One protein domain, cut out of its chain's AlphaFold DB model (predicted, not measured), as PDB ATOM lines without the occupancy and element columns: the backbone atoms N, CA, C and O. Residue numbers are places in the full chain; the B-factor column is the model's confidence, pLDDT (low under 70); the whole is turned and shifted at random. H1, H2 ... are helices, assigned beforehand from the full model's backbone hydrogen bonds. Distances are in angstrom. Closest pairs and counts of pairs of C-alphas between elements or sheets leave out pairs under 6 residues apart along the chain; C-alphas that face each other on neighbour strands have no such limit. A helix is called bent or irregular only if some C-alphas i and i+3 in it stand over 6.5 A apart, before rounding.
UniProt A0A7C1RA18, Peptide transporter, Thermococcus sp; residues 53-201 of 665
ATOM      1  N   ALA A  53     -38.241  41.140 -23.916       51.81
ATOM      2  CA  ALA A  53     -37.479  42.166 -24.641       51.81
ATOM      3  C   ALA A  53     -36.007  41.779 -24.919       51.81
ATOM      4  O   ALA A  53     -35.350  42.433 -25.724       51.81
ATOM      5  N   THR A  54     -35.480  40.731 -24.275       58.34
ATOM      6  CA  THR A  54     -34.102  40.257 -24.456       58.34
ATOM      7  C   THR A  54     -33.983  39.027 -25.370       58.34
ATOM      8  O   THR A  54     -32.899  38.762 -25.859       58.34
ATOM      9  N   GLN A  55     -35.059  38.307 -25.708       68.06
ATOM     10  CA  GLN A  55     -34.988  37.112 -26.579       68.06
ATOM     11  C   GLN A  55     -36.255  36.921 -27.439       68.06
ATOM     12  O   GLN A  55     -36.639  35.807 -27.756       68.06
ATOM     13  N   SER A  56     -36.932  38.007 -27.827       72.88
ATOM     14  CA  SER A  56     -38.254  37.961 -28.484       72.88
ATOM     15  C   SER A  56     -38.282  37.361 -29.896       72.88
ATOM     16  O   SER A  56     -39.354  37.244 -30.483       72.88
ATOM     17  N   ASN A  57     -37.128  37.075 -30.493       83.81
ATOM     18  CA  ASN A  57     -37.009  36.459 -31.812       83.81
ATOM     19  C   ASN A  57     -35.706  35.638 -31.887       83.81
ATOM     20  O   ASN A  57     -34.823  35.831 -31.039       83.81
ATOM     21  N   PRO A  58     -35.548  34.770 -32.908       86.50
ATOM     22  CA  PRO A  58     -34.367  33.919 -33.035       86.50
ATOM     23  C   PRO A  58     -33.058  34.712 -33.055       86.50
ATOM     24  O   PRO A  58     -32.075  34.322 -32.433       86.50
ATOM     25  N   LEU A  59     -33.050  35.883 -33.699       85.19
ATOM     26  CA  LEU A  59     -31.873  36.743 -33.742       85.19
ATOM     27  C   LEU A  59     -31.465  37.216 -32.341       85.19
ATOM     28  O   LEU A  59     -30.295  37.121 -31.985       85.19
ATOM     29  N   TYR A  60     -32.404  37.679 -31.519       83.56
ATOM     30  CA  TYR A  60     -32.124  38.149 -30.161       83.56
ATOM     31  C   TYR A  60     -31.708  37.021 -29.213       83.56
ATOM     32  O   TYR A  60     -30.866  37.268 -28.351       83.56
ATOM     33  N   GLN A  61     -32.179  35.783 -29.418       83.44
ATOM     34  CA  GLN A  61     -31.667  34.609 -28.692       83.44
ATOM     35  C   GLN A  61     -30.151  34.416 -28.892       83.44
ATOM     36  O   GLN A  61     -29.472  33.941 -27.984       83.44
ATOM     37  N   THR A  62     -29.608  34.834 -30.044       83.94
ATOM     38  CA  THR A  62     -28.176  34.697 -30.369       83.94
ATOM     39  C   THR A  62     -27.300  35.883 -29.952       83.94
ATOM     40  O   THR A  62     -26.073  35.778 -29.974       83.94
ATOM     41  N   VAL A  63     -27.885  37.021 -29.557       84.56
ATOM     42  CA  VAL A  63     -27.105  38.201 -29.158       84.56
ATOM     43  C   VAL A  63     -26.549  37.988 -27.754       84.56
ATOM     44  O   VAL A  63     -27.286  38.009 -26.770       84.56
ATOM     45  N   ALA A  64     -25.224  37.861 -27.647       84.69
ATOM     46  CA  ALA A  64     -24.544  37.573 -26.382       84.69
ATOM     47  C   ALA A  64     -24.875  38.579 -25.262       84.69
ATOM     48  O   ALA A  64     -24.990  38.198 -24.102       84.69
ATOM     49  N   GLU A  65     -25.070  39.858 -25.599       82.62
ATOM     50  CA  GLU A  65     -25.453  40.899 -24.636       82.62
ATOM     51  C   GLU A  65     -26.844  40.688 -24.023       82.62
ATOM     52  O   GLU A  65     -27.102  41.131 -22.902       82.62
ATOM     53  N   LEU A  66     -27.743  40.030 -24.755       85.38
ATOM     54  CA  LEU A  66     -29.113  39.775 -24.331       85.38
ATOM     55  C   LEU A  66     -29.287  38.403 -23.664       85.38
ATOM     56  O   LEU A  66     -30.373  38.096 -23.173       85.38
ATOM     57  N   ALA A  67     -28.219  37.603 -23.601       85.06
ATOM     58  CA  ALA A  67     -28.225  36.332 -22.897       85.06
ATOM     59  C   ALA A  67     -28.644  36.518 -21.432       85.06
ATOM     60  O   ALA A  67     -28.291  37.512 -20.784       85.06
ATOM     61  N   ARG A  68     -29.384  35.541 -20.900       84.19
ATOM     62  CA  ARG A  68     -29.813  35.551 -19.499       84.19
ATOM     63  C   ARG A  68     -28.609  35.523 -18.566       84.19
ATOM     64  O   ARG A  68     -27.596  34.874 -18.824       84.19
ATOM     65  N   THR A  69     -28.736  36.217 -17.443       87.12
ATOM     66  CA  THR A  69     -27.661  36.279 -16.457       87.12
ATOM     67  C   THR A  69     -27.685  35.054 -15.552       87.12
ATOM     68  O   THR A  69     -28.632  34.834 -14.802       87.12
ATOM     69  N   GLU A  70     -26.596  34.291 -15.560       88.62
ATOM     70  CA  GLU A  70     -26.382  33.180 -14.633       88.62
ATOM     71  C   GLU A  70     -25.652  33.618 -13.356       88.62
ATOM     72  O   GLU A  70     -24.935  34.625 -13.327       88.62
ATOM     73  N   TRP A  71     -25.733  32.793 -12.306       88.56
ATOM     74  CA  TRP A  71     -24.966  33.016 -11.076       88.56
ATOM     75  C   TRP A  71     -23.463  33.129 -11.340       88.56
ATOM     76  O   TRP A  71     -22.805  33.972 -10.745       88.56
ATOM     77  N   LYS A  72     -22.912  32.345 -12.275       88.06
ATOM     78  CA  LYS A  72     -21.493  32.425 -12.652       88.06
ATOM     79  C   LYS A  72     -21.111  33.814 -13.175       88.06
ATOM     80  O   LYS A  72     -20.014  34.290 -12.884       88.06
ATOM     81  N   THR A  73     -22.012  34.471 -13.902       86.69
ATOM     82  CA  THR A  73     -21.831  35.843 -14.388       86.69
ATOM     83  C   THR A  73     -21.871  36.832 -13.229       86.69
ATOM     84  O   THR A  73     -20.933  37.610 -13.069       86.69
ATOM     85  N   ILE A  74     -22.891  36.758 -12.368       89.06
ATOM     86  CA  ILE A  74     -23.019  37.613 -11.172       89.06
ATOM     87  C   ILE A  74     -21.786  37.464 -10.279       89.06
ATOM     88  O   ILE A  74     -21.156  38.449  -9.902       89.06
ATOM     89  N   ALA A  75     -21.406  36.224  -9.991       88.06
ATOM     90  CA  ALA A  75     -20.273  35.903  -9.152       88.06
ATOM     91  C   ALA A  75     -18.959  36.376  -9.782       88.06
ATOM     92  O   ALA A  75     -18.092  36.861  -9.070       88.06
ATOM     93  N   GLY A  76     -18.822  36.311 -11.110       84.62
ATOM     94  CA  GLY A  76     -17.681  36.866 -11.833       84.62
ATOM     95  C   GLY A  76     -17.578  38.387 -11.714       84.62
ATOM     96  O   GLY A  76     -16.564  38.891 -11.233       84.62
ATOM     97  N   TYR A  77     -18.624  39.110 -12.120       84.62
ATOM     98  CA  TYR A  77     -18.611  40.574 -12.220       84.62
ATOM     99  C   TYR A  77     -18.703  41.301 -10.873       84.62
ATOM    100  O   TYR A  77     -18.169  42.398 -10.739       84.62
ATOM    101  N   TYR A  78     -19.332  40.695  -9.865       88.50
ATOM    102  CA  TYR A  78     -19.478  41.265  -8.522       88.50
ATOM    103  C   TYR A  78     -18.645  40.502  -7.482       88.50
ATOM    104  O   TYR A  78     -19.081  40.287  -6.346       88.50
ATOM    105  N   SER A  79     -17.439  40.084  -7.873       83.50
ATOM    106  CA  SER A  79     -16.430  39.521  -6.969       83.50
ATOM    107  C   SER A  79     -15.316  40.505  -6.651       83.50
ATOM    108  O   SER A  79     -15.162  41.536  -7.301       83.50
ATOM    109  N   VAL A  80     -14.506  40.154  -5.651       74.62
ATOM    110  CA  VAL A  80     -13.265  40.881  -5.346       74.62
ATOM    111  C   VAL A  80     -12.063  40.272  -6.079       74.62
ATOM    112  O   VAL A  80     -11.213  41.011  -6.573       74.62
ATOM    113  N   ARG A  81     -11.972  38.933  -6.185       70.12
ATOM    114  CA  ARG A  81     -10.874  38.262  -6.918       70.12
ATOM    115  C   ARG A  81     -11.199  36.865  -7.461       70.12
ATOM    116  O   ARG A  81     -10.682  36.500  -8.512       70.12
ATOM    117  N   THR A  82     -11.997  36.061  -6.758       66.50
ATOM    118  CA  THR A  82     -12.131  34.610  -7.026       66.50
ATOM    119  C   THR A  82     -13.485  34.198  -7.597       66.50
ATOM    120  O   THR A  82     -13.892  33.053  -7.419       66.50
ATOM    121  N   LYS A  83     -14.195  35.103  -8.288       72.38
ATOM    122  CA  LYS A  83     -15.574  34.859  -8.757       72.38
ATOM    123  C   LYS A  83     -16.500  34.409  -7.615       72.38
ATOM    124  O   LYS A  83     -17.316  33.511  -7.781       72.38
ATOM    125  N   ASP A  84     -16.309  34.993  -6.435       77.69
ATOM    126  CA  ASP A  84     -17.000  34.652  -5.186       77.69
ATOM    127  C   ASP A  84     -18.369  35.340  -5.030       77.69
ATOM    128  O   ASP A  84     -19.147  34.963  -4.157       77.69
ATOM    129  N   GLY A  85     -18.674  36.347  -5.856       84.56
ATOM    130  CA  GLY A  85     -19.900  37.140  -5.747       84.56
ATOM    131  C   GLY A  85     -20.018  37.945  -4.451       84.56
ATOM    132  O   GLY A  85     -21.120  38.372  -4.104       84.56
ATOM    133  N   LEU A  86     -18.917  38.154  -3.715       88.50
ATOM    134  CA  LEU A  86     -18.952  38.744  -2.373       88.50
ATOM    135  C   LEU A  86     -19.624  40.125  -2.354       88.50
ATOM    136  O   LEU A  86     -20.398  40.423  -1.445       88.50
ATOM    137  N   VAL A  87     -19.366  40.958  -3.367       90.12
ATOM    138  CA  VAL A  87     -19.941  42.309  -3.456       90.12
ATOM    139  C   VAL A  87     -21.463  42.226  -3.598       90.12
ATOM    140  O   VAL A  87     -22.178  42.947  -2.903       90.12
ATOM    141  N   PHE A  88     -21.957  41.293  -4.415       92.75
ATOM    142  CA  PHE A  88     -23.390  41.044  -4.593       92.75
ATOM    143  C   PHE A  88     -24.058  40.485  -3.326       92.75
ATOM    144  O   PHE A  88     -25.165  40.881  -2.962       92.75
ATOM    145  N   LEU A  89     -23.389  39.589  -2.598       93.44
ATOM    146  CA  LEU A  89     -23.918  39.069  -1.332       93.44
ATOM    147  C   LEU A  89     -24.028  40.170  -0.267       93.44
ATOM    148  O   LEU A  89     -25.040  40.268   0.431       93.44
ATOM    149  N   LEU A  90     -23.023  41.045  -0.174       93.62
ATOM    150  CA  LEU A  90     -23.073  42.207   0.715       93.62
ATOM    151  C   LEU A  90     -24.163  43.200   0.298       93.62
ATOM    152  O   LEU A  90     -24.825  43.769   1.166       93.62
ATOM    153  N   SER A  91     -24.401  43.391  -1.003       96.06
ATOM    154  CA  SER A  91     -25.486  44.262  -1.461       96.06
ATOM    155  C   SER A  91     -26.861  43.702  -1.111       96.06
ATOM    156  O   SER A  91     -27.750  44.473  -0.755       96.06
ATOM    157  N   LEU A  92     -27.033  42.374  -1.120       96.06
ATOM    158  CA  LEU A  92     -28.258  41.729  -0.647       96.06
ATOM    159  C   LEU A  92     -28.474  41.951   0.857       96.06
ATOM    160  O   LEU A  92     -29.586  42.272   1.275       96.06
ATOM    161  N   ALA A  93     -27.418  41.848   1.669       95.94
ATOM    162  CA  ALA A  93     -27.496  42.177   3.093       95.94
ATOM    163  C   ALA A  93     -27.900  43.647   3.301       95.94
ATOM    164  O   ALA A  93     -28.835  43.937   4.047       95.94
ATOM    165  N   GLY A  94     -27.264  44.574   2.579       96.31
ATOM    166  CA  GLY A  94     -27.614  45.995   2.603       96.31
ATOM    167  C   GLY A  94     -29.062  46.250   2.192       96.31
ATOM    168  O   GLY A  94     -29.774  46.989   2.874       96.31
ATOM    169  N   PHE A  95     -29.527  45.580   1.136       96.81
ATOM    170  CA  PHE A  95     -30.915  45.625   0.682       96.81
ATOM    171  C   PHE A  95     -31.892  45.210   1.776       96.81
ATOM    172  O   PHE A  95     -32.830  45.952   2.056       96.81
ATOM    173  N   ILE A  96     -31.652  44.077   2.442       96.44
ATOM    174  CA  ILE A  96     -32.513  43.592   3.528       96.44
ATOM    175  C   ILE A  96     -32.584  44.622   4.663       96.44
ATOM    176  O   ILE A  96     -33.672  44.903   5.168       96.44
ATOM    177  N   ILE A  97     -31.457  45.241   5.036       95.25
ATOM    178  CA  ILE A  97     -31.428  46.249   6.105       95.25
ATOM    179  C   ILE A  97     -32.220  47.506   5.702       95.25
ATOM    180  O   ILE A  97     -32.987  48.043   6.507       95.25
ATOM    181  N   VAL A  98     -32.048  47.999   4.472       94.56
ATOM    182  CA  VAL A  98     -32.783  49.175   3.972       94.56
ATOM    183  C   VAL A  98     -34.274  48.866   3.841       94.56
ATOM    184  O   VAL A  98     -35.101  49.673   4.261       94.56
ATOM    185  N   LEU A  99     -34.630  47.684   3.337       92.81
ATOM    186  CA  LEU A  99     -36.011  47.239   3.196       92.81
ATOM    187  C   LEU A  99     -36.703  47.115   4.558       92.81
ATOM    188  O   LEU A  99     -37.810  47.620   4.736       92.81
ATOM    189  N   ALA A 100     -36.042  46.516   5.552       93.06
ATOM    190  CA  ALA A 100     -36.574  46.420   6.908       93.06
ATOM    191  C   ALA A 100     -36.786  47.807   7.541       93.06
ATOM    192  O   ALA A 100     -37.814  48.052   8.181       93.06
ATOM    193  N   ARG A 101     -35.844  48.740   7.331       91.69
ATOM    194  CA  ARG A 101     -35.984  50.139   7.770       91.69
ATOM    195  C   ARG A 101     -37.146  50.843   7.083       91.69
ATOM    196  O   ARG A 101     -37.924  51.506   7.766       91.69
ATOM    197  N   PHE A 102     -37.295  50.658   5.774       88.94
ATOM    198  CA  PHE A 102     -38.415  51.191   5.008       88.94
ATOM    199  C   PHE A 102     -39.758  50.682   5.543       88.94
ATOM    200  O   PHE A 102     -40.621  51.490   5.876       88.94
ATOM    201  N   ILE A 103     -39.914  49.362   5.703       87.50
ATOM    202  CA  ILE A 103     -41.148  48.746   6.213       87.50
ATOM    203  C   ILE A 103     -41.470  49.273   7.614       87.50
ATOM    204  O   ILE A 103     -42.600  49.678   7.873       87.50
ATOM    205  N   ARG A 104     -40.480  49.342   8.514       90.06
ATOM    206  CA  ARG A 104     -40.682  49.876   9.868       90.06
ATOM    207  C   ARG A 104     -41.146  51.335   9.846       90.06
ATOM    208  O   ARG A 104     -42.093  51.679  10.547       90.06
ATOM    209  N   LYS A 105     -40.504  52.190   9.044       86.56
ATOM    210  CA  LYS A 105     -40.902  53.599   8.885       86.56
ATOM    211  C   LYS A 105     -42.306  53.730   8.306       86.56
ATOM    212  O   LYS A 105     -43.082  54.553   8.785       86.56
ATOM    213  N   LEU A 106     -42.650  52.896   7.328       81.81
ATOM    214  CA  LEU A 106     -43.976  52.871   6.720       81.81
ATOM    215  C   LEU A 106     -45.057  52.496   7.743       81.81
ATOM    216  O   LEU A 106     -46.050  53.209   7.862       81.81
ATOM    217  N   LEU A 107     -44.834  51.430   8.523       85.19
ATOM    218  CA  LEU A 107     -45.749  50.979   9.580       85.19
ATOM    219  C   LEU A 107     -45.930  52.029  10.685       85.19
ATOM    220  O   LEU A 107     -47.038  52.216  11.180       85.19
ATOM    221  N   ASN A 108     -44.864  52.755  11.028       86.69
ATOM    222  CA  ASN A 108     -44.897  53.816  12.038       86.69
ATOM    223  C   ASN A 108     -45.409  55.163  11.498       86.69
ATOM    224  O   ASN A 108     -45.499  56.135  12.247       86.69
ATOM    225  N   GLY A 109     -45.721  55.258  10.203       79.00
ATOM    226  CA  GLY A 109     -46.140  56.508   9.581       79.00
ATOM    227  C   GLY A 109     -45.058  57.597   9.616       79.00
ATOM    228  O   GLY A 109     -45.366  58.763   9.853       79.00
ATOM    229  N   ASP A 110     -43.796  57.252   9.397       78.81
ATOM    230  CA  ASP A 110     -42.701  58.215   9.274       78.81
ATOM    231  C   ASP A 110     -42.570  58.700   7.815       78.81
ATOM    232  O   ASP A 110     -42.356  57.915   6.890       78.81
ATOM    233  N   LEU A 111     -42.692  60.017   7.601       70.00
ATOM    234  CA  LEU A 111     -42.605  60.643   6.272       70.00
ATOM    235  C   LEU A 111     -41.174  60.737   5.736       70.00
ATOM    236  O   LEU A 111     -40.992  61.047   4.562       70.00
ATOM    237  N   THR A 112     -40.152  60.459   6.549       78.31
ATOM    238  CA  THR A 112     -38.748  60.470   6.111       78.31
ATOM    239  C   THR A 112     -38.336  59.213   5.336       78.31
ATOM    240  O   THR A 112     -37.213  59.157   4.837       78.31
ATOM    241  N   GLY A 113     -39.236  58.230   5.189       74.00
ATOM    242  CA  GLY A 113     -38.994  56.959   4.492       74.00
ATOM    243  C   GLY A 113     -38.718  57.064   2.985       74.00
ATOM    244  O   GLY A 113     -38.383  56.066   2.351       74.00
ATOM    245  N   TYR A 114     -38.849  58.253   2.384       76.06
ATOM    246  CA  TYR A 114     -38.626  58.464   0.947       76.06
ATOM    247  C   TYR A 114     -37.187  58.143   0.504       76.06
ATOM    248  O   TYR A 114     -36.975  57.767  -0.649       76.06
ATOM    249  N   LYS A 115     -36.200  58.258   1.406       81.31
ATOM    250  CA  LYS A 115     -34.794  57.928   1.117       81.31
ATOM    251  C   LYS A 115     -34.613  56.427   0.901       81.31
ATOM    252  O   LYS A 115     -33.944  56.009  -0.038       81.31
ATOM    253  N   GLU A 116     -35.247  55.616   1.743       88.12
ATOM    254  CA  GLU A 116     -35.210  54.165   1.625       88.12
ATOM    255  C   GLU A 116     -36.032  53.670   0.428       88.12
ATOM    256  O   GLU A 116     -35.597  52.740  -0.247       88.12
ATOM    257  N   VAL A 117     -37.155  54.325   0.094       85.00
ATOM    258  CA  VAL A 117     -37.943  54.006  -1.117       85.00
ATOM    259  C   VAL A 117     -37.088  54.101  -2.377       85.00
ATOM    260  O   VAL A 117     -37.147  53.207  -3.222       85.00
ATOM    261  N   PHE A 118     -36.280  55.157  -2.509       87.00
ATOM    262  CA  PHE A 118     -35.386  55.313  -3.655       87.00
ATOM    263  C   PHE A 118     -34.388  54.152  -3.752       87.00
ATOM    264  O   PHE A 118     -34.282  53.525  -4.798       87.00
ATOM    265  N   LEU A 119     -33.707  53.812  -2.653       91.38
ATOM    266  CA  LEU A 119     -32.721  52.727  -2.641       91.38
ATOM    267  C   LEU A 119     -33.352  51.355  -2.919       91.38
ATOM    268  O   LEU A 119     -32.797  50.572  -3.686       91.38
ATOM    269  N   VAL A 120     -34.523  51.077  -2.338       91.50
ATOM    270  CA  VAL A 120     -35.263  49.826  -2.560       91.50
ATOM    271  C   VAL A 120     -35.705  49.715  -4.017       91.50
ATOM    272  O   VAL A 120     -35.452  48.695  -4.653       91.50
ATOM    273  N   SER A 121     -36.330  50.759  -4.565       88.50
ATOM    274  CA  SER A 121     -36.804  50.752  -5.955       88.50
ATOM    275  C   SER A 121     -35.654  50.691  -6.961       88.50
ATOM    276  O   SER A 121     -35.729  49.916  -7.915       88.50
ATOM    277  N   TYR A 122     -34.563  51.426  -6.726       92.88
ATOM    278  CA  TYR A 122     -33.377  51.392  -7.579       92.88
ATOM    279  C   TYR A 122     -32.705  50.015  -7.574       92.88
ATOM    280  O   TYR A 122     -32.359  49.504  -8.639       92.88
ATOM    281  N   TYR A 123     -32.573  49.382  -6.404       95.25
ATOM    282  CA  TYR A 123     -31.992  48.046  -6.292       95.25
ATOM    283  C   TYR A 123     -32.871  46.981  -6.948       95.25
ATOM    284  O   TYR A 123     -32.371  46.212  -7.765       95.25
ATOM    285  N   ILE A 124     -34.179  46.971  -6.665       93.00
ATOM    286  CA  ILE A 124     -35.116  46.016  -7.277       93.00
ATOM    287  C   ILE A 124     -35.119  46.171  -8.797       93.00
ATOM    288  O   ILE A 124     -34.962  45.176  -9.495       93.00
ATOM    289  N   GLY A 125     -35.242  47.396  -9.320       89.81
ATOM    290  CA  GLY A 125     -35.241  47.635 -10.764       89.81
ATOM    291  C   GLY A 125     -33.927  47.222 -11.429       89.81
ATOM    292  O   GLY A 125     -33.936  46.592 -12.483       89.81
ATOM    293  N   SER A 126     -32.794  47.513 -10.787       93.25
ATOM    294  CA  SER A 126     -31.471  47.152 -11.303       93.25
ATOM    295  C   SER A 126     -31.231  45.644 -11.302       93.25
ATOM    296  O   SER A 126     -30.755  45.106 -12.295       93.25
ATOM    297  N   VAL A 127     -31.578  44.952 -10.211       92.06
ATOM    298  CA  VAL A 127     -31.439  43.492 -10.116       92.06
ATOM    299  C   VAL A 127     -32.432  42.794 -11.040       92.06
ATOM    300  O   VAL A 127     -32.067  41.818 -11.678       92.06
ATOM    301  N   TYR A 128     -33.653  43.313 -11.179       88.88
ATOM    302  CA  TYR A 128     -34.619  42.799 -12.145       88.88
ATOM    303  C   TYR A 128     -34.050  42.835 -13.568       88.88
ATOM    304  O   TYR A 128     -33.965  41.792 -14.206       88.88
ATOM    305  N   LEU A 129     -33.562  43.993 -14.029       88.12
ATOM    306  CA  LEU A 129     -32.943  44.116 -15.355       88.12
ATOM    307  C   LEU A 129     -31.689  43.244 -15.496       88.12
ATOM    308  O   LEU A 129     -31.519  42.583 -16.516       88.12
ATOM    309  N   LEU A 130     -30.843  43.179 -14.462       90.38
ATOM    310  CA  LEU A 130     -29.690  42.277 -14.419       90.38
ATOM    311  C   LEU A 130     -30.096  40.824 -14.663       90.38
ATOM    312  O   LEU A 130     -29.414  40.135 -15.409       90.38
ATOM    313  N   LEU A 131     -31.184  40.349 -14.057       87.38
ATOM    314  CA  LEU A 131     -31.657  38.978 -14.251       87.38
ATOM    315  C   LEU A 131     -32.213  38.746 -15.667       87.38
ATOM    316  O   LEU A 131     -32.150  37.617 -16.151       87.38
ATOM    317  N   MET A 132     -32.691  39.795 -16.346       83.12
ATOM    318  CA  MET A 132     -33.203  39.709 -17.719       83.12
ATOM    319  C   MET A 132     -32.104  39.550 -18.775       83.12
ATOM    320  O   MET A 132     -32.292  38.788 -19.722       83.12
ATOM    321  N   ALA A 133     -30.983  40.270 -18.642       86.19
ATOM    322  CA  ALA A 133     -29.863  40.183 -19.583       86.19
ATOM    323  C   ALA A 133     -28.520  40.625 -18.991       86.19
ATOM    324  O   ALA A 133     -28.437  41.578 -18.208       86.19
ATOM    325  N   VAL A 134     -27.442  39.994 -19.462       88.00
ATOM    326  CA  VAL A 134     -26.068  40.284 -19.023       88.00
ATOM    327  C   VAL A 134     -25.612  41.711 -19.340       88.00
ATOM    328  O   VAL A 134     -24.793  42.264 -18.606       88.00
ATOM    329  N   ARG A 135     -26.173  42.374 -20.362       88.12
ATOM    330  CA  ARG A 135     -25.883  43.790 -20.667       88.12
ATOM    331  C   ARG A 135     -26.138  44.730 -19.486       88.12
ATOM    332  O   ARG A 135     -25.466  45.752 -19.348       88.12
ATOM    333  N   PHE A 136     -27.077  44.385 -18.606       90.88
ATOM    334  CA  PHE A 136     -27.422  45.204 -17.446       90.88
ATOM    335  C   PHE A 136     -26.461  45.038 -16.262       90.88
ATOM    336  O   PHE A 136     -26.619  45.742 -15.266       90.88
ATOM    337  N   VAL A 137     -25.425  44.194 -16.363       90.50
ATOM    338  CA  VAL A 137     -24.363  44.080 -15.346       90.50
ATOM    339  C   VAL A 137     -23.717  45.433 -15.050       90.50
ATOM    340  O   VAL A 137     -23.564  45.820 -13.893       90.50
ATOM    341  N   PHE A 138     -23.389  46.208 -16.085       88.56
ATOM    342  CA  PHE A 138     -22.792  47.523 -15.871       88.56
ATOM    343  C   PHE A 138     -23.760  48.473 -15.153       88.56
ATOM    344  O   PHE A 138     -23.385  49.111 -14.171       88.56
ATOM    345  N   GLN A 139     -25.022  48.525 -15.587       90.25
ATOM    346  CA  GLN A 139     -26.042  49.381 -14.980       90.25
ATOM    347  C   GLN A 139     -26.325  48.997 -13.517       90.25
ATOM    348  O   GLN A 139     -26.422  49.870 -12.656       90.25
ATOM    349  N   ALA A 140     -26.421  47.701 -13.217       93.81
ATOM    350  CA  ALA A 140     -26.730  47.218 -11.877       93.81
ATOM    351  C   ALA A 140     -25.587  47.418 -10.871       93.81
ATOM    352  O   ALA A 140     -25.846  47.494  -9.666       93.81
ATOM    353  N   SER A 141     -24.348  47.595 -11.347       91.94
ATOM    354  CA  SER A 141     -23.182  47.853 -10.495       91.94
ATOM    355  C   SER A 141     -23.378  49.039  -9.544       91.94
ATOM    356  O   SER A 141     -23.012  48.944  -8.375       91.94
ATOM    357  N   GLY A 142     -24.025  50.120  -9.994       92.88
ATOM    358  CA  GLY A 142     -24.267  51.298  -9.162       92.88
ATOM    359  C   GLY A 142     -25.165  50.994  -7.962       92.88
ATOM    360  O   GLY A 142     -24.845  51.370  -6.837       92.88
ATOM    361  N   ALA A 143     -26.272  50.278  -8.176       95.00
ATOM    362  CA  ALA A 143     -27.177  49.886  -7.096       95.00
ATOM    363  C   ALA A 143     -26.524  48.882  -6.135       95.00
ATOM    364  O   ALA A 143     -26.658  49.011  -4.916       95.00
ATOM    365  N   ILE A 144     -25.789  47.913  -6.685       95.19
ATOM    366  CA  ILE A 144     -25.077  46.887  -5.921       95.19
ATOM    367  C   ILE A 144     -24.029  47.531  -5.016       95.19
ATOM    368  O   ILE A 144     -24.100  47.359  -3.803       95.19
ATOM    369  N   LEU A 145     -23.134  48.356  -5.565       93.06
ATOM    370  CA  LEU A 145     -22.076  49.016  -4.798       93.06
ATOM    371  C   LEU A 145     -22.628  49.929  -3.701       93.06
ATOM    372  O   LEU A 145     -22.101  49.931  -2.587       93.06
ATOM    373  N   LEU A 146     -23.703  50.673  -3.984       94.44
ATOM    374  CA  LEU A 146     -24.350  51.509  -2.974       94.44
ATOM    375  C   LEU A 146     -24.844  50.672  -1.792       94.44
ATOM    376  O   LEU A 146     -24.585  51.031  -0.645       94.44
ATOM    377  N   LEU A 147     -25.522  49.548  -2.045       95.75
ATOM    378  CA  LEU A 147     -26.072  48.738  -0.957       95.75
ATOM    379  C   LEU A 147     -25.011  47.884  -0.259       95.75
ATOM    380  O   LEU A 147     -25.114  47.679   0.948       95.75
ATOM    381  N   THR A 148     -23.945  47.482  -0.955       94.62
ATOM    382  CA  THR A 148     -22.731  46.956  -0.315       94.62
ATOM    383  C   THR A 148     -22.165  47.980   0.670       94.62
ATOM    384  O   THR A 148     -21.877  47.640   1.817       94.62
ATOM    385  N   GLY A 149     -22.063  49.248   0.259       93.56
ATOM    386  CA  GLY A 149     -21.613  50.344   1.116       93.56
ATOM    387  C   GLY A 149     -22.513  50.550   2.334       93.56
ATOM    388  O   GLY A 149     -22.006  50.721   3.440       93.56
ATOM    389  N   VAL A 150     -23.837  50.456   2.164       94.50
ATOM    390  CA  VAL A 150     -24.783  50.488   3.290       94.50
ATOM    391  C   VAL A 150     -24.531  49.326   4.249       94.50
ATOM    392  O   VAL A 150     -24.444  49.558   5.448       94.50
ATOM    393  N   ALA A 151     -24.370  48.094   3.758       95.25
ATOM    394  CA  ALA A 151     -24.109  46.937   4.616       95.25
ATOM    395  C   ALA A 151     -22.835  47.116   5.459       95.25
ATOM    396  O   ALA A 151     -22.848  46.876   6.666       95.25
ATOM    397  N   ILE A 152     -21.754  47.593   4.832       94.25
ATOM    398  CA  ILE A 152     -20.486  47.882   5.512       94.25
ATOM    399  C   ILE A 152     -20.671  49.014   6.531       94.25
ATOM    400  O   ILE A 152     -20.260  48.876   7.680       94.25
ATOM    401  N   GLY A 153     -21.322  50.113   6.144       94.31
ATOM    402  CA  GLY A 153     -21.584  51.251   7.028       94.31
ATOM    403  C   GLY A 153     -22.399  50.866   8.263       94.31
ATOM    404  O   GLY A 153     -22.060  51.261   9.375       94.31
ATOM    405  N   GLU A 154     -23.419  50.024   8.099       93.50
ATOM    406  CA  GLU A 154     -24.216  49.505   9.214       93.50
ATOM    407  C   GLU A 154     -23.412  48.607  10.152       93.50
ATOM    408  O   GLU A 154     -23.639  48.645  11.359       93.50
ATOM    409  N   ALA A 155     -22.442  47.843   9.640       93.06
ATOM    410  CA  ALA A 155     -21.539  47.075  10.494       93.06
ATOM    411  C   ALA A 155     -20.699  47.997  11.398       93.06
ATOM    412  O   ALA A 155     -20.542  47.716  12.586       93.06
ATOM    413  N   PHE A 156     -20.218  49.133  10.877       93.50
ATOM    414  CA  PHE A 156     -19.518  50.139  11.685       93.50
ATOM    415  C   PHE A 156     -20.440  50.816  12.707       93.50
ATOM    416  O   PHE A 156     -20.072  50.925  13.876       93.50
ATOM    417  N   ILE A 157     -21.654  51.203  12.301       93.62
ATOM    418  CA  ILE A 157     -22.662  51.792  13.202       93.62
ATOM    419  C   ILE A 157     -23.047  50.804  14.312       93.62
ATOM    420  O   ILE A 157     -23.250  51.199  15.460       93.62
ATOM    421  N   PHE A 158     -23.137  49.508  14.002       91.69
ATOM    422  CA  PHE A 158     -23.387  48.473  15.000       91.69
ATOM    423  C   PHE A 158     -22.285  48.457  16.063       91.69
ATOM    424  O   PHE A 158     -22.603  48.520  17.250       91.69
ATOM    425  N   VAL A 159     -21.009  48.460  15.650       92.06
ATOM    426  CA  VAL A 159     -19.853  48.505  16.564       92.06
ATOM    427  C   VAL A 159     -19.844  49.777  17.415       92.06
ATOM    428  O   VAL A 159     -19.606  49.715  18.624       92.06
ATOM    429  N   GLU A 160     -20.150  50.931  16.821       91.00
ATOM    430  CA  GLU A 160     -20.242  52.208  17.536       91.00
ATOM    431  C   GLU A 160     -21.285  52.155  18.668       91.00
ATOM    432  O   GLU A 160     -21.024  52.603  19.792       91.00
ATOM    433  N   ASN A 161     -22.429  51.516  18.407       92.12
ATOM    434  CA  ASN A 161     -23.559  51.410  19.333       92.12
ATOM    435  C   ASN A 161     -23.466  50.253  20.347       92.12
ATOM    436  O   ASN A 161     -24.355  50.119  21.193       92.12
ATOM    437  N   MET A 162     -22.414  49.426  20.313       90.88
ATOM    438  CA  MET A 162     -22.223  48.342  21.289       90.88
ATOM    439  C   MET A 162     -22.144  48.888  22.727       90.88
ATOM    440  O   MET A 162     -21.618  49.976  22.971       90.88
ATOM    441  N   LYS A 163     -22.636  48.132  23.716       90.31
ATOM    442  CA  LYS A 163     -22.552  48.495  25.147       90.31
ATOM    443  C   LYS A 163     -21.271  47.957  25.801       90.31
ATOM    444  O   LYS A 163     -21.303  47.482  26.930       90.31
ATOM    445  N   ASP A 164     -20.159  48.031  25.080       91.50
ATOM    446  CA  ASP A 164     -18.848  47.525  25.495       91.50
ATOM    447  C   ASP A 164     -17.852  48.662  25.759       91.50
ATOM    448  O   ASP A 164     -18.112  49.832  25.451       91.50
ATOM    449  N   SER A 165     -16.689  48.326  26.327       92.12
ATOM    450  CA  SER A 165     -15.607  49.286  26.556       92.12
ATOM    451  C   SER A 165     -15.082  49.883  25.244       92.12
ATOM    452  O   SER A 165     -15.130  49.266  24.176       92.12
ATOM    453  N   ALA A 166     -14.503  51.084  25.328       89.56
ATOM    454  CA  ALA A 166     -13.894  51.750  24.175       89.56
ATOM    455  C   ALA A 166     -12.804  50.891  23.502       89.56
ATOM    456  O   ALA A 166     -12.681  50.907  22.279       89.56
ATOM    457  N   SER A 167     -12.057  50.099  24.281       87.12
ATOM    458  CA  SER A 167     -11.033  49.182  23.766       87.12
ATOM    459  C   SER A 167     -11.624  48.054  22.915       87.12
ATOM    460  O   SER A 167     -11.101  47.765  21.841       87.12
ATOM    461  N   THR A 168     -12.738  47.458  23.342       89.12
ATOM    462  CA  THR A 168     -13.433  46.406  22.589       89.12
ATOM    463  C   THR A 168     -14.025  46.952  21.289       89.12
ATOM    464  O   THR A 168     -13.865  46.341  20.234       89.12
ATOM    465  N   LYS A 169     -14.632  48.148  21.322       89.50
ATOM    466  CA  LYS A 169     -15.122  48.823  20.107       89.50
ATOM    467  C   LYS A 169     -13.995  49.125  19.124       89.50
ATOM    468  O   LYS A 169     -14.147  48.878  17.931       89.50
ATOM    469  N   ALA A 170     -12.861  49.620  19.622       88.50
ATOM    470  CA  ALA A 170     -11.688  49.896  18.799       88.50
ATOM    471  C   ALA A 170     -11.155  48.619  18.133       88.50
ATOM    472  O   ALA A 170     -10.849  48.643  16.944       88.50
ATOM    473  N   LEU A 171     -11.113  47.495  18.859       92.38
ATOM    474  CA  LEU A 171     -10.731  46.200  18.293       92.38
ATOM    475  C   LEU A 171     -11.663  45.789  17.143       92.38
ATOM    476  O   LEU A 171     -11.181  45.487  16.054       92.38
ATOM    477  N   TYR A 172     -12.983  45.817  17.350       91.25
ATOM    478  CA  TYR A 172     -13.941  45.473  16.294       91.25
ATOM    479  C   TYR A 172     -13.870  46.429  15.101       91.25
ATOM    480  O   TYR A 172     -13.896  45.973  13.962       91.25
ATOM    481  N   ALA A 173     -13.713  47.734  15.331       90.25
ATOM    482  CA  ALA A 173     -13.549  48.708  14.257       90.25
ATOM    483  C   ALA A 173     -12.281  48.435  13.432       90.25
ATOM    484  O   ALA A 173     -12.340  48.443  12.205       90.25
ATOM    485  N   VAL A 174     -11.152  48.122  14.081       91.88
ATOM    486  CA  VAL A 174      -9.912  47.728  13.395       91.88
ATOM    487  C   VAL A 174     -10.109  46.437  12.599       91.88
ATOM    488  O   VAL A 174      -9.672  46.370  11.453       91.88
ATOM    489  N   LEU A 175     -10.807  45.438  13.147       92.12
ATOM    490  CA  LEU A 175     -11.126  44.204  12.422       92.12
ATOM    491  C   LEU A 175     -11.993  44.470  11.185       92.12
ATOM    492  O   LEU A 175     -11.696  43.940  10.117       92.12
ATOM    493  N   LEU A 176     -13.021  45.320  11.291       92.19
ATOM    494  CA  LEU A 176     -13.852  45.713  10.148       92.19
ATOM    495  C   LEU A 176     -13.053  46.494   9.097       92.19
ATOM    496  O   LEU A 176     -13.233  46.264   7.903       92.19
ATOM    497  N   ILE A 177     -12.142  47.378   9.520       90.12
ATOM    498  CA  ILE A 177     -11.227  48.077   8.609       90.12
ATOM    499  C   ILE A 177     -10.344  47.060   7.887       90.12
ATOM    500  O   ILE A 177     -10.276  47.091   6.664       90.12
ATOM    501  N   LEU A 178      -9.708  46.130   8.602       89.25
ATOM    502  CA  LEU A 178      -8.866  45.096   7.995       89.25
ATOM    503  C   LEU A 178      -9.651  44.178   7.049       89.25
ATOM    504  O   LEU A 178      -9.099  43.731   6.048       89.25
ATOM    505  N   LEU A 179     -10.928  43.926   7.340       88.69
ATOM    506  CA  LEU A 179     -11.804  43.106   6.508       88.69
ATOM    507  C   LEU A 179     -12.228  43.825   5.219       88.69
ATOM    508  O   LEU A 179     -12.184  43.230   4.143       88.69
ATOM    509  N   PHE A 180     -12.644  45.092   5.309       88.44
ATOM    510  CA  PHE A 180     -13.284  45.795   4.190       88.44
ATOM    511  C   PHE A 180     -12.367  46.754   3.425       88.44
ATOM    512  O   PHE A 180     -12.590  46.970   2.236       88.44
ATOM    513  N   MET A 181     -11.314  47.297   4.042       84.81
ATOM    514  CA  MET A 181     -10.352  48.181   3.366       84.81
ATOM    515  C   MET A 181      -9.635  47.519   2.172       84.81
ATOM    516  O   MET A 181      -9.444  48.201   1.162       84.81
ATOM    517  N   PRO A 182      -9.292  46.214   2.197       84.69
ATOM    518  CA  PRO A 182      -8.679  45.562   1.040       84.69
ATOM    519  C   PRO A 182      -9.595  45.464  -0.185       84.69
ATOM    520  O   PRO A 182      -9.088  45.388  -1.300       84.69
ATOM    521  N   VAL A 183     -10.924  45.481  -0.017       82.88
ATOM    522  CA  VAL A 183     -11.898  45.288  -1.109       82.88
ATOM    523  C   VAL A 183     -11.707  46.294  -2.259       82.88
ATOM    524  O   VAL A 183     -11.473  45.848  -3.386       82.88
ATOM    525  N   PRO A 184     -11.733  47.627  -2.035       79.44
ATOM    526  CA  PRO A 184     -11.499  48.597  -3.107       79.44
ATOM    527  C   PRO A 184     -10.077  48.526  -3.683       79.44
ATOM    528  O   PRO A 184      -9.894  48.735  -4.882       79.44
ATOM    529  N   VAL A 185      -9.068  48.196  -2.866       82.19
ATOM    530  CA  VAL A 185      -7.662  48.121  -3.303       82.19
ATOM    531  C   VAL A 185      -7.441  46.939  -4.247       82.19
ATOM    532  O   VAL A 185      -6.885  47.109  -5.334       82.19
ATOM    533  N   ILE A 186      -7.907  45.750  -3.862       82.69
ATOM    534  CA  ILE A 186      -7.803  44.534  -4.675       82.69
ATOM    535  C   ILE A 186      -8.613  44.702  -5.965       82.69
ATOM    536  O   ILE A 186      -8.101  44.399  -7.045       82.69
ATOM    537  N   GLY A 187      -9.828  45.256  -5.876       76.69
ATOM    538  CA  GLY A 187     -10.661  45.543  -7.047       76.69
ATOM    539  C   GLY A 187      -9.979  46.486  -8.048       76.69
ATOM    540  O   GLY A 187      -9.946  46.204  -9.249       76.69
ATOM    541  N   ALA A 188      -9.356  47.568  -7.568       78.25
ATOM    542  CA  ALA A 188      -8.620  48.509  -8.416       78.25
ATOM    543  C   ALA A 188      -7.392  47.863  -9.085       78.25
ATOM    544  O   ALA A 188      -7.163  48.047 -10.282       78.25
ATOM    545  N   GLN A 189      -6.616  47.064  -8.345       81.56
ATOM    546  CA  GLN A 189      -5.460  46.341  -8.891       81.56
ATOM    547  C   GLN A 189      -5.866  45.318  -9.959       81.56
ATOM    548  O   GLN A 189      -5.215  45.214 -11.005       81.56
ATOM    549  N   HIS A 190      -6.954  44.585  -9.719       78.81
ATOM    550  CA  HIS A 190      -7.486  43.625 -10.676       78.81
ATOM    551  C   HIS A 190      -7.964  44.321 -11.957       78.81
ATOM    552  O   HIS A 190      -7.543  43.946 -13.051       78.81
ATOM    553  N   THR A 191      -8.730  45.406 -11.819       76.62
ATOM    554  CA  THR A 191      -9.212  46.214 -12.953       76.62
ATOM    555  C   THR A 191      -8.053  46.782 -13.774       76.62
ATOM    556  O   THR A 191      -8.061  46.689 -14.997       76.62
ATOM    557  N   ASN A 192      -7.006  47.298 -13.124       80.88
ATOM    558  CA  ASN A 192      -5.800  47.773 -13.809       80.88
ATOM    559  C   ASN A 192      -5.087  46.647 -14.580       80.88
ATOM    560  O   ASN A 192      -4.573  46.863 -15.676       80.88
ATOM    561  N   THR A 193      -5.061  45.433 -14.030       81.75
ATOM    562  CA  THR A 193      -4.472  44.267 -14.705       81.75
ATOM    563  C   THR A 193      -5.264  43.899 -15.958       81.75
ATOM    564  O   THR A 193      -4.664  43.707 -17.015       81.75
ATOM    565  N   ILE A 194      -6.598  43.872 -15.864       78.50
ATOM    566  CA  ILE A 194      -7.492  43.648 -17.009       78.50
ATOM    567  C   ILE A 194      -7.289  44.740 -18.065       78.50
ATOM    568  O   ILE A 194      -7.067  44.426 -19.231       78.50
ATOM    569  N   ALA A 195      -7.283  46.014 -17.664       77.81
ATOM    570  CA  ALA A 195      -7.097  47.140 -18.578       77.81
ATOM    571  C   ALA A 195      -5.748  47.071 -19.314       77.81
ATOM    572  O   ALA A 195      -5.685  47.293 -20.521       77.81
ATOM    573  N   LYS A 196      -4.667  46.702 -18.616       80.75
ATOM    574  CA  LYS A 196      -3.349  46.492 -19.234       80.75
ATOM    575  C   LYS A 196      -3.330  45.304 -20.193       80.75
ATOM    576  O   LYS A 196      -2.676  45.392 -21.226       80.75
ATOM    577  N   ALA A 197      -4.002  44.202 -19.857       76.25
ATOM    578  CA  ALA A 197      -4.111  43.047 -20.747       76.25
ATOM    579  C   ALA A 197      -4.875  43.411 -22.031       76.25
ATOM    580  O   ALA A 197      -4.406  43.113 -23.125       76.25
ATOM    581  N   TYR A 198      -5.980  44.141 -21.892       71.56
ATOM    582  CA  TYR A 198      -6.791  44.628 -23.005       71.56
ATOM    583  C   TYR A 198      -6.053  45.659 -23.882       71.56
ATOM    584  O   TYR A 198      -6.103  45.604 -25.106       71.56
ATOM    585  N   ALA A 199      -5.282  46.570 -23.282       70.38
ATOM    586  CA  ALA A 199      -4.438  47.494 -24.043       70.38
ATOM    587  C   ALA A 199      -3.336  46.758 -24.831       70.38
ATOM    588  O   ALA A 199      -3.000  47.149 -25.948       70.38
ATOM    589  N   LYS A 200      -2.788  45.673 -24.271       68.56
ATOM    590  CA  LYS A 200      -1.792  44.831 -24.951       68.56
ATOM    591  C   LYS A 200      -2.373  44.028 -26.116       68.56
ATOM    592  O   LYS A 200      -1.618  43.715 -27.028       68.56
ATOM    593  N   SER A 201      -3.674  43.728 -26.126       59.66
ATOM    594  CA  SER A 201      -4.337  43.047 -27.249       59.66
ATOM    595  C   SER A 201      -4.716  43.982 -28.410       59.66
ATOM    596  O   SER A 201      -5.502  43.586 -29.259       59.66
TER     597      SER A 201
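Overview. This is residues 53 to 201 of the 665 residues of the protein "Peptide transporter" of Thermococcus sp (UniProt A0A7C1RA18). Long helices make a flat, loose zigzag: H5 runs through the middle, H4 folds back along the first part of H5 and H3 crosses it, while H6 and H7, nearly end to end, form a long arm that turns back beyond the far end of H5. Only H6 of that arm touches H5; little H2 packs across the first residues of H5 and the start of H3, and residues 56 to 62, of which 58 to 62 belong to H1, stick out at one end of the longest span, the turn 162 to 167 sticks out at the opposite end, and the tail 191 to 201 stands free as well. The printed part has 149 residues with seven named helices, H1 to H7 in chain order, and no named strand; the class is all helix. It is loose, with a radius of gyration of the C-alphas of 18.8 A, and spans 62 by 45 by 20 A.

Arrangement. Start at the hub, H5, residues 134 to 160, which touches four helices and has a kink of 47 degrees near residue 141. With residues 144 to 152 alone it touches residues 87 to 97 of H3, residues 86 to 107, the same way at a steep tilt of 69 degrees, only just short of about perpendicular; look for the closest C-alphas at Ser 91 and Thr 148, 4.0 A apart. H4, residues 111 to 132, forms a hairpin with H5, opposite ways at a steep tilt of 41 degrees; the closest C-alphas, of Ser 126 and Ala 140, are 4.8 A apart. H3 and H4 are a hairpin too, at a steep tilt of 39 degrees, with C-alphas 102 and 116 closest at 5.5 A. H6, residues 166 to 180, makes a third hairpin with residues 152 to 160 of H5, at a shallow tilt of 14 degrees; C-alphas 159 and 169 come closest, 5.9 A apart. H2, residues 71 to 77, only just touches H5, with 3 pairs of C-alphas within 8 A, closest Tyr 77 and Val 137 at 7.4 A, and only just touches H3 as well, again with 3 pairs, closest Ile 74 and Phe 88 at 7.4 A. H7, residues 182 to 200, touches no helix and meets H6 only through their link; H1, residues 58 to 62, is apart from the other helices. In H1, H2, H3, H6 and H7 every O i to N i+4 pair is within hydrogen-bond range; in H4 16 of 18 are, in H5 19 of 23.

Along the chain. Find C-alpha 134 at (-26.068, 40.284, -19.023); from there H5 runs 38.9 A to C-alpha 160 at (-20.242, 52.208, 17.536). H4 is 33.2 A long, H3 31.8 A, H7 26.9 A and H6 20.9 A. H4 and H5 are only just irregular: C-alphas 111 and 114 are 7.0 A apart, C-alphas 135 and 138 6.8 A. H7 ends at C-alpha 200, at (-1.792, 44.831, -24.951).

Size, cuts and confidence. Look to Pro 58 and Ser 165 for the two C-alphas farthest apart, 64.3 A. The printed part has no cut and no long link. Its mean pLDDT is 86.4; residues 53 to 55, 82 and 200 to 201 are under 70.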